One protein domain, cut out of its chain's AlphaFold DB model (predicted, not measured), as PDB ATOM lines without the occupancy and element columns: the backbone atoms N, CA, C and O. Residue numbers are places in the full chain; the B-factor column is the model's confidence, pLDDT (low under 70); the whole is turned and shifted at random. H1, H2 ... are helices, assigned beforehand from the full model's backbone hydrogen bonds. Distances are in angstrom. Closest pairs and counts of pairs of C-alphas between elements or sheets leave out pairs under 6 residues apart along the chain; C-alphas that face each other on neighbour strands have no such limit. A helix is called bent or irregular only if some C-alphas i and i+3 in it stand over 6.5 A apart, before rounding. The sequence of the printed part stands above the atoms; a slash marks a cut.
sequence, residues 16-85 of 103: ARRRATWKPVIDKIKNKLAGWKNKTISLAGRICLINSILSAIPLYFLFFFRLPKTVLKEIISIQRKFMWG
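This is residues 16 to 85 of the 103 residues of the protein "Putative ribonuclease H protein At1g65750 family" of Cajanus cajan (UniProt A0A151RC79). Three helices stand side by side in a small up-and-down bundle, their centres in a triangle; H3 packs on H1 and H2, with a wider gap between those two. The 70 printed residues, all helix in class, hold H1, H2 and H3 in that order and no named strand. The whole is compact, radius of gyration of the C-alphas 12.5 A, spanning 37 by 19 by 16 A.

H1, residues 19 to 37, touches H3, residues 69 to 83, the same way at a shallow tilt of 11 degrees; their closest C-alphas, of Arg 19 and Val 71, are 6.9 A apart. H2, residues 43 to 64, forms a hairpin with H3, opposite ways at a shallow tilt of 15 degrees; residues 43 to 50 alone touch 79 to 83 alone, the closest C-alphas being Arg 46 and Met 83, 6.2 A. H1 and H2 are near each other, with 8 pairs of C-alphas within 10 A. Every O i to N i+4 pair is within hydrogen-bond range in H3, 13 of 15 in H1, 17 of 18 in H2.

H1, 26.0 A, begins at C-alpha 19 (-6.924, -8.375, -56.160); it is irregular, C-alphas 21 and 24 being 7.2 A apart, with a kink of 29 degrees near residue 26. H2 measures 31.1 A; H3, 21.0 A, ends at C-alpha 83 (-26.976, -10.726, -42.792).

The C-alphas farthest apart, of Arg 17 and Thr 40, are 36.8 A apart. The printed part has no cut, and both links are tight. Its mean pLDDT is 72.4, under 70 in residues 16 to 21, 36 to 41, 57 to 68 and 85.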
ATOM      1  N   ALA A  16      -3.767  -0.922 -59.177       57.16
ATOM      2  CA  ALA A  16      -5.035  -1.031 -58.441       57.16
ATOM      3  C   ALA A  16      -6.010  -2.090 -59.007       57.16
ATOM      4  O   ALA A  16      -6.971  -2.482 -58.349       57.16
ATOM      5  N   ARG A  17      -5.751  -2.629 -60.208       59.19
ATOM      6  CA  ARG A  17      -6.493  -3.777 -60.766       59.19
ATOM      7  C   ARG A  17      -6.194  -5.107 -60.066       59.19
ATOM      8  O   ARG A  17      -6.971  -6.046 -60.226       59.19
ATOM      9  N   ARG A  18      -5.091  -5.234 -59.318       64.62
ATOM     10  CA  ARG A  18      -4.715  -6.510 -58.692       64.62
ATOM     11  C   ARG A  18      -5.506  -6.744 -57.411       64.62
ATOM     12  O   ARG A  18      -5.460  -5.953 -56.477       64.62
ATOM     13  N   ARG A  19      -6.163  -7.904 -57.333       64.25
ATOM     14  CA  ARG A  19      -6.924  -8.375 -56.160       64.25
ATOM     15  C   ARG A  19      -6.103  -8.359 -54.864       64.25
ATOM     16  O   ARG A  19      -6.645  -8.094 -53.798       64.25
ATOM     17  N   ALA A  20      -4.796  -8.609 -54.970       67.06
ATOM     18  CA  ALA A  20      -3.864  -8.613 -53.843       67.06
ATOM     19  C   ALA A  20      -3.806  -7.265 -53.107       67.06
ATOM     20  O   ALA A  20      -3.741  -7.254 -51.883       67.06
ATOM     21  N   THR A  21      -3.927  -6.152 -53.832       69.44
ATOM     22  CA  THR A  21      -3.915  -4.792 -53.275       69.44
ATOM     23  C   THR A  21      -5.118  -4.526 -52.361       69.44
ATOM     24  O   THR A  21      -5.032  -3.731 -51.433       69.44
ATOM     25  N   TRP A  22      -6.234  -5.231 -52.578       71.88
ATOM     26  CA  TRP A  22      -7.485  -5.039 -51.835       71.88
ATOM     27  C   TRP A  22      -7.643  -5.981 -50.636       71.88
ATOM     28  O   TRP A  22      -8.523  -5.759 -49.806       71.88
ATOM     29  N   LYS A  23      -6.787  -7.007 -50.500       75.94
ATOM     30  CA  LYS A  23      -6.785  -7.919 -49.342       75.94
ATOM     31  C   LYS A  23      -6.783  -7.202 -47.981       75.94
ATOM     32  O   LYS A  23      -7.647  -7.544 -47.179       75.94
ATOM     33  N   PRO A  24      -5.911  -6.208 -47.705       77.31
ATOM     34  CA  PRO A  24      -5.892  -5.548 -46.393       77.31
ATOM     35  C   PRO A  24      -7.189  -4.789 -46.088       77.31
ATOM     36  O   PRO A  24      -7.606  -4.694 -44.936       77.31
ATOM     37  N   VAL A  25      -7.866  -4.271 -47.114       75.44
ATOM     38  CA  VAL A  25      -9.143  -3.558 -46.964       75.44
ATOM     39  C   VAL A  25     -10.266  -4.536 -46.641       75.44
ATOM     40  O   VAL A  25     -11.040  -4.310 -45.712       75.44
ATOM     41  N   ILE A  26     -10.327  -5.650 -47.374       78.44
ATOM     42  CA  ILE A  26     -11.300  -6.720 -47.128       78.44
ATOM     43  C   ILE A  26     -11.123  -7.276 -45.711       78.44
ATOM     44  O   ILE A  26     -12.112  -7.507 -45.017       78.44
ATOM     45  N   ASP A  27      -9.882  -7.457 -45.265       82.38
ATOM     46  CA  ASP A  27      -9.586  -7.987 -43.937       82.38
ATOM     47  C   ASP A  27      -9.986  -7.015 -42.816       82.38
ATOM     48  O   ASP A  27     -10.638  -7.406 -41.848       82.38
ATOM     49  N   LYS A  28      -9.750  -5.707 -42.998       79.62
ATOM     50  CA  LYS A  28     -10.274  -4.669 -42.091       79.62
ATOM     51  C   LYS A  28     -11.803  -4.705 -41.988       79.62
ATOM     52  O   LYS A  28     -12.340  -4.563 -40.890       79.62
ATOM     53  N   ILE A  29     -12.509  -4.897 -43.107       77.94
ATOM     54  CA  ILE A  29     -13.978  -5.007 -43.126       77.94
ATOM     55  C   ILE A  29     -14.430  -6.260 -42.365       77.94
ATOM     56  O   ILE A  29     -15.336  -6.174 -41.537       77.94
ATOM     57  N   LYS A  30     -13.777  -7.408 -42.593       79.44
ATOM     58  CA  LYS A  30     -14.067  -8.658 -41.878       79.44
ATOM     59  C   LYS A  30     -13.829  -8.534 -40.376       79.44
ATOM     60  O   LYS A  30     -14.710  -8.909 -39.612       79.44
ATOM     61  N   ASN A  31     -12.705  -7.959 -39.954       80.81
ATOM     62  CA  ASN A  31     -12.389  -7.767 -38.537       80.81
ATOM     63  C   ASN A  31     -13.377  -6.821 -37.849       80.81
ATOM     64  O   ASN A  31     -13.812  -7.093 -36.730       80.81
ATOM     65  N   LYS A  32     -13.813  -5.753 -38.535       78.38
ATOM     66  CA  LYS A  32     -14.909  -4.915 -38.037       78.38
ATOM     67  C   LYS A  32     -16.194  -5.729 -37.899       78.38
ATOM     68  O   LYS A  32     -16.757  -5.751 -36.819       78.38
ATOM     69  N   LEU A  33     -16.629  -6.462 -38.920       75.75
ATOM     70  CA  LEU A  33     -17.847  -7.283 -38.835       75.75
ATOM     71  C   LEU A  33     -17.771  -8.364 -37.739       75.75
ATOM     72  O   LEU A  33     -18.755  -8.586 -37.038       75.75
ATOM     73  N   ALA A  34     -16.611  -8.995 -37.548       75.31
ATOM     74  CA  ALA A  34     -16.390 -10.003 -36.512       75.31
ATOM     75  C   ALA A  34     -16.516  -9.415 -35.097       75.31
ATOM     76  O   ALA A  34     -17.220  -9.977 -34.260       75.31
ATOM     77  N   GLY A  35     -15.933  -8.236 -34.848       73.44
ATOM     78  CA  GLY A  35     -16.083  -7.541 -33.564       73.44
ATOM     79  C   GLY A  35     -17.531  -7.141 -33.249       73.44
ATOM     80  O   GLY A  35     -17.898  -7.002 -32.084       73.44
ATOM     81  N   TRP A  36     -18.367  -6.982 -34.277       68.81
ATOM     82  CA  TRP A  36     -19.780  -6.624 -34.135       68.81
ATOM     83  C   TRP A  36     -20.679  -7.853 -34.030       68.81
ATOM     84  O   TRP A  36     -21.722  -7.767 -33.401       68.81
ATOM     85  N   LYS A  37     -20.266  -9.004 -34.573       62.97
ATOM     86  CA  LYS A  37     -20.955 -10.291 -34.410       62.97
ATOM     87  C   LYS A  37     -20.947 -10.782 -32.957       62.97
ATOM     88  O   LYS A  37     -21.933 -11.358 -32.515       62.97
ATOM     89  N   ASN A  38     -19.867 -10.519 -32.216       57.78
ATOM     90  CA  ASN A  38     -19.768 -10.873 -30.793       57.78
ATOM     91  C   ASN A  38     -20.686 -10.026 -29.896       57.78
ATOM     92  O   ASN A  38     -20.955 -10.403 -28.760       57.78
ATOM     93  N   LYS A  39     -21.178  -8.888 -30.396       61.09
ATOM     94  CA  LYS A  39     -22.235  -8.110 -29.753       61.09
ATOM     95  C   LYS A  39     -23.549  -8.616 -30.343       61.09
ATOM     96  O   LYS A  39     -23.699  -8.659 -31.557       61.09
ATOM     97  N   THR A  40     -24.498  -9.051 -29.526       62.38
ATOM     98  CA  THR A  40     -25.787  -9.594 -29.987       62.38
ATOM     99  C   THR A  40     -26.625  -8.510 -30.677       62.38
ATOM    100  O   THR A  40     -27.474  -7.870 -30.064       62.38
ATOM    101  N   ILE A  41     -26.357  -8.253 -31.959       69.06
ATOM    102  CA  ILE A  41     -27.057  -7.244 -32.758       69.06
ATOM    103  C   ILE A  41     -28.364  -7.842 -33.279       69.06
ATOM    104  O   ILE A  41     -28.366  -8.896 -33.928       69.06
ATOM    105  N   SER A  42     -29.467  -7.134 -33.017       77.44
ATOM    106  CA  SER A  42     -30.801  -7.460 -33.525       77.44
ATOM    107  C   SER A  42     -30.830  -7.493 -35.057       77.44
ATOM    108  O   SER A  42     -30.005  -6.868 -35.724       77.44
ATOM    109  N   LEU A  43     -31.800  -8.192 -35.652       73.31
ATOM    110  CA  LEU A  43     -31.927  -8.275 -37.113       73.31
ATOM    111  C   LEU A  43     -32.002  -6.881 -37.770       73.31
ATOM    112  O   LEU A  43     -31.310  -6.625 -38.755       73.31
ATOM    113  N   ALA A  44     -32.755  -5.957 -37.168       78.69
ATOM    114  CA  ALA A  44     -32.829  -4.560 -37.599       78.69
ATOM    115  C   ALA A  44     -31.467  -3.849 -37.510       78.69
ATOM    116  O   ALA A  44     -31.067  -3.147 -38.439       78.69
ATOM    117  N   GLY A  45     -30.704  -4.091 -36.439       79.75
ATOM    118  CA  GLY A  45     -29.345  -3.572 -36.301       79.75
ATOM    119  C   GLY A  45     -28.387  -4.117 -37.364       79.75
ATOM    120  O   GLY A  45     -27.551  -3.368 -37.870       79.75
ATOM    121  N   ARG A  46     -28.540  -5.384 -37.782       77.44
ATOM    122  CA  ARG A  46     -27.755  -5.966 -38.887       77.44
ATOM    123  C   ARG A  46     -28.074  -5.281 -40.213       77.44
ATOM    124  O   ARG A  46     -27.147  -4.984 -40.959       77.44
ATOM    125  N   ILE A  47     -29.347  -4.990 -40.489       80.44
ATOM    126  CA  ILE A  47     -29.782  -4.289 -41.709       80.44
ATOM    127  C   ILE A  47     -29.234  -2.858 -41.742       80.44
ATOM    128  O   ILE A  47     -28.637  -2.465 -42.743       80.44
ATOM    129  N   CYS A  48     -29.348  -2.100 -40.646       83.25
ATOM    130  CA  CYS A  48     -28.766  -0.757 -40.552       83.25
ATOM    131  C   CYS A  48     -27.244  -0.775 -40.739       83.25
ATOM    132  O   CYS A  48     -26.697   0.057 -41.465       83.25
ATOM    133  N   LEU A  49     -26.554  -1.748 -40.139       78.06
ATOM    134  CA  LEU A  49     -25.108  -1.883 -40.287       78.06
ATOM    135  C   LEU A  49     -24.727  -2.219 -41.731       78.06
ATOM    136  O   LEU A  49     -23.830  -1.595 -42.294       78.06
ATOM    137  N   ILE A  50     -25.443  -3.146 -42.366       78.31
ATOM    138  CA  ILE A  50     -25.240  -3.474 -43.777       78.31
ATOM    139  C   ILE A  50     -25.473  -2.246 -44.646       78.31
ATOM    140  O   ILE A  50     -24.610  -1.970 -45.471       78.31
ATOM    141  N   ASN A  51     -26.543  -1.478 -44.426       80.12
ATOM    142  CA  ASN A  51     -26.805  -0.235 -45.153       80.12
ATOM    143  C   ASN A  51     -25.686   0.792 -44.956       80.12
ATOM    144  O   ASN A  51     -25.224   1.365 -45.935       80.12
ATOM    145  N   SER A  52     -25.169   0.976 -43.738       78.56
ATOM    146  CA  SER A  52     -24.035   1.883 -43.504       78.56
ATOM    147  C   SER A  52     -22.769   1.457 -44.262       78.56
ATOM    148  O   SER A  52     -22.085   2.294 -44.850       78.56
ATOM    149  N   ILE A  53     -22.489   0.149 -44.334       75.12
ATOM    150  CA  ILE A  53     -21.359  -0.386 -45.103       75.12
ATOM    151  C   ILE A  53     -21.656  -0.274 -46.607       75.12
ATOM    152  O   ILE A  53     -20.773   0.103 -47.371       75.12
ATOM    153  N   LEU A  54     -22.891  -0.550 -47.041       70.38
ATOM    154  CA  LEU A  54     -23.349  -0.380 -48.421       70.38
ATOM    155  C   LEU A  54     -23.331   1.071 -48.878       70.38
ATOM    156  O   LEU A  54     -23.242   1.265 -50.076       70.38
ATOM    157  N   SER A  55     -23.400   2.054 -47.984       70.38
ATOM    158  CA  SER A  55     -23.215   3.471 -48.310       70.38
ATOM    159  C   SER A  55     -21.732   3.856 -48.327       70.38
ATOM    160  O   SER A  55     -21.296   4.628 -49.180       70.38
ATOM    161  N   ALA A  56     -20.921   3.259 -47.447       72.31
ATOM    162  CA  ALA A  56     -19.471   3.456 -47.430       72.31
ATOM    163  C   ALA A  56     -18.768   2.841 -48.654       72.31
ATOM    164  O   ALA A  56     -17.744   3.353 -49.094       72.31
ATOM    165  N   ILE A  57     -19.316   1.764 -49.227       69.31
ATOM    166  CA  ILE A  57     -18.800   1.101 -50.434       69.31
ATOM    167  C   ILE A  57     -18.855   2.056 -51.643       69.31
ATOM    168  O   ILE A  57     -17.794   2.403 -52.132       69.31
ATOM    169  N   PRO A  58     -19.999   2.573 -52.120       63.56
ATOM    170  CA  PRO A  58     -20.073   3.561 -53.192       63.56
ATOM    171  C   PRO A  58     -19.149   4.752 -52.971       63.56
ATOM    172  O   PRO A  58     -18.455   5.127 -53.905       63.56
ATOM    173  N   LEU A  59     -19.072   5.288 -51.746       67.62
ATOM    174  CA  LEU A  59     -18.153   6.376 -51.394       67.62
ATOM    175  C   LEU A  59     -16.686   5.977 -51.582       67.62
ATOM    176  O   LEU A  59     -15.918   6.697 -52.212       67.62
ATOM    177  N   TYR A  60     -16.309   4.794 -51.104       63.84
ATOM    178  CA  TYR A  60     -14.980   4.231 -51.309       63.84
ATOM    179  C   TYR A  60     -14.683   4.000 -52.798       63.84
ATOM    180  O   TYR A  60     -13.598   4.314 -53.271       63.84
ATOM    181  N   PHE A  61     -15.658   3.506 -53.561       59.00
ATOM    182  CA  PHE A  61     -15.553   3.236 -54.995       59.00
ATOM    183  C   PHE A  61     -15.470   4.518 -55.837       59.00
ATOM    184  O   PHE A  61     -14.746   4.529 -56.834       59.00
ATOM    185  N   LEU A  62     -16.182   5.578 -55.437       61.03
ATOM    186  CA  LEU A  62     -16.095   6.911 -56.032       61.03
ATOM    187  C   LEU A  62     -14.706   7.514 -55.798       61.03
ATOM    188  O   LEU A  62     -14.135   8.108 -56.705       61.03
ATOM    189  N   PHE A  63     -14.158   7.325 -54.594       64.69
ATOM    190  CA  PHE A  63     -12.874   7.897 -54.192       64.69
ATOM    191  C   PHE A  63     -11.665   7.168 -54.806       64.69
ATOM    192  O   PHE A  63     -10.654   7.795 -55.101       64.69
ATOM    193  N   PHE A  64     -11.748   5.847 -55.019       60.75
ATOM    194  CA  PHE A  64     -10.589   5.022 -55.399       60.75
ATOM    195  C   PHE A  64     -10.359   4.772 -56.897       60.75
ATOM    196  O   PHE A  64      -9.322   4.207 -57.233       60.75
ATOM    197  N   PHE A  65     -11.270   5.171 -57.791       56.56
ATOM    198  CA  PHE A  65     -11.264   4.828 -59.227       56.56
ATOM    199  C   PHE A  65     -11.503   3.334 -59.568       56.56
ATOM    200  O   PHE A  65     -10.987   2.414 -58.937       56.56
ATOM    201  N   ARG A  66     -12.302   3.116 -60.633       58.47
ATOM    202  CA  ARG A  66     -12.588   1.862 -61.386       58.47
ATOM    203  C   ARG A  66     -12.276   0.550 -60.643       58.47
ATOM    204  O   ARG A  66     -11.408  -0.234 -61.027       58.47
ATOM    205  N   LEU A  67     -13.039   0.289 -59.588       65.00
ATOM    206  CA  LEU A  67     -12.855  -0.897 -58.763       65.00
ATOM    207  C   LEU A  67     -13.167  -2.186 -59.556       65.00
ATOM    208  O   LEU A  67     -14.193  -2.262 -60.245       65.00
ATOM    209  N   PRO A  68     -12.316  -3.226 -59.484       69.94
ATOM    210  CA  PRO A  68     -12.571  -4.479 -60.179       69.94
ATOM    211  C   PRO A  68     -13.827  -5.161 -59.622       69.94
ATOM    212  O   PRO A  68     -13.929  -5.434 -58.426       69.94
ATOM    213  N   LYS A  69     -14.768  -5.510 -60.512       74.19
ATOM    214  CA  LYS A  69     -16.055  -6.161 -60.181       74.19
ATOM    215  C   LYS A  69     -15.900  -7.374 -59.250       74.19
ATOM    216  O   LYS A  69     -16.794  -7.681 -58.467       74.19
ATOM    217  N   THR A  70     -14.759  -8.056 -59.316       76.06
ATOM    218  CA  THR A  70     -14.412  -9.207 -58.479       76.06
ATOM    219  C   THR A  70     -14.340  -8.870 -56.988       76.06
ATOM    220  O   THR A  70     -14.787  -9.668 -56.172       76.06
ATOM    221  N   VAL A  71     -13.806  -7.700 -56.625       75.38
ATOM    222  CA  VAL A  71     -13.690  -7.260 -55.223       75.38
ATOM    223  C   VAL A  71     -15.049  -6.791 -54.703       75.38
ATOM    224  O   VAL A  71     -15.433  -7.143 -53.593       75.38
ATOM    225  N   LEU A  72     -15.838  -6.105 -55.540       76.75
ATOM    226  CA  LEU A  72     -17.226  -5.763 -55.212       76.75
ATOM    227  C   LEU A  72     -18.050  -7.015 -54.877       76.75
ATOM    228  O   LEU A  72     -18.722  -7.058 -53.850       76.75
ATOM    229  N   LYS A  73     -17.950  -8.063 -55.705       80.69
ATOM    230  CA  LYS A  73     -18.642  -9.338 -55.458       80.69
ATOM    231  C   LYS A  73     -18.228  -9.987 -54.132       80.69
ATOM    232  O   LYS A  73     -19.090 -10.543 -53.452       80.69
ATOM    233  N   GLU A  74     -16.951  -9.913 -53.749       81.19
ATOM    234  CA  GLU A  74     -16.481 -10.438 -52.458       81.19
ATOM    235  C   GLU A  74     -17.053  -9.669 -51.271       81.19
ATOM    236  O   GLU A  74     -17.527 -10.289 -50.321       81.19
ATOM    237  N   ILE A  75     -17.074  -8.338 -51.337       78.94
ATOM    238  CA  ILE A  75     -17.613  -7.511 -50.253       78.94
ATOM    239  C   ILE A  75     -19.114  -7.775 -50.073       78.94
ATOM    240  O   ILE A  75     -19.560  -8.037 -48.956       78.94
ATOM    241  N   ILE A  76     -19.879  -7.819 -51.169       79.94
ATOM    242  CA  ILE A  76     -21.311  -8.143 -51.117       79.94
ATOM    243  C   ILE A  76     -21.526  -9.567 -50.566       79.94
ATOM    244  O   ILE A  76     -22.464  -9.812 -49.808       79.94
ATOM    245  N   SER A  77     -20.657 -10.527 -50.908       83.44
ATOM    246  CA  SER A  77     -20.724 -11.885 -50.348       83.44
ATOM    247  C   SER A  77     -20.527 -11.891 -48.829       83.44
ATOM    248  O   SER A  77     -21.298 -12.540 -48.124       83.44
ATOM    249  N   ILE A  78     -19.556 -11.130 -48.316       80.75
ATOM    250  CA  ILE A  78     -19.299 -10.991 -46.874       80.75
ATOM    251  C   ILE A  78     -20.508 -10.367 -46.163       80.75
ATOM    252  O   ILE A  78     -20.935 -10.874 -45.128       80.75
ATOM    253  N   GLN A  79     -21.115  -9.328 -46.745       76.62
ATOM    254  CA  GLN A  79     -22.321  -8.696 -46.200       76.62
ATOM    255  C   GLN A  79     -23.509  -9.658 -46.151       76.62
ATOM    256  O   GLN A  79     -24.184  -9.743 -45.129       76.62
ATOM    257  N   ARG A  80     -23.738 -10.435 -47.219       78.00
ATOM    258  CA  ARG A  80     -24.797 -11.458 -47.238       78.00
ATOM    259  C   ARG A  80     -24.575 -12.526 -46.173       78.00
ATOM    260  O   ARG A  80     -25.522 -12.880 -45.482       78.00
ATOM    261  N   LYS A  81     -23.340 -13.013 -46.006       79.19
ATOM    262  CA  LYS A  81     -23.010 -13.988 -44.953       79.19
ATOM    263  C   LYS A  81     -23.282 -13.428 -43.553       79.19
ATOM    264  O   LYS A  81     -23.839 -14.137 -42.724       79.19
ATOM    265  N   PHE A  82     -22.956 -12.156 -43.319       74.81
ATOM    266  CA  PHE A  82     -23.255 -11.473 -42.059       74.81
ATOM    267  C   PHE A  82     -24.764 -11.290 -41.827       74.81
ATOM    268  O   PHE A  82     -25.248 -11.549 -40.727       74.81
ATOM    269  N   MET A  83     -25.519 -10.904 -42.861       73.88
ATOM    270  CA  MET A  83     -26.976 -10.726 -42.792       73.88
ATOM    271  C   MET A  83     -27.685 -12.012 -42.380       73.88
ATOM    272  O   MET A  83     -28.441 -12.028 -41.411       73.88
ATOM    273  N   TRP A  84     -27.387 -13.093 -43.102       73.75
ATOM    274  CA  TRP A  84     -27.980 -14.405 -42.877       73.75
ATOM    275  C   TRP A  84     -27.422 -15.104 -41.640       73.75
ATOM    276  O   TRP A  84     -27.895 -16.180 -41.299       73.75
ATOM    277  N   GLY A  85     -26.430 -14.508 -40.966       67.31
ATOM    278  CA  GLY A  85     -25.815 -15.094 -39.784       67.31
ATOM    279  C   GLY A  85     -25.240 -16.482 -40.047       67.31
ATOM    280  O   GLY A  85     -25.227 -17.281 -39.123       67.31
TER     281      GLY A  85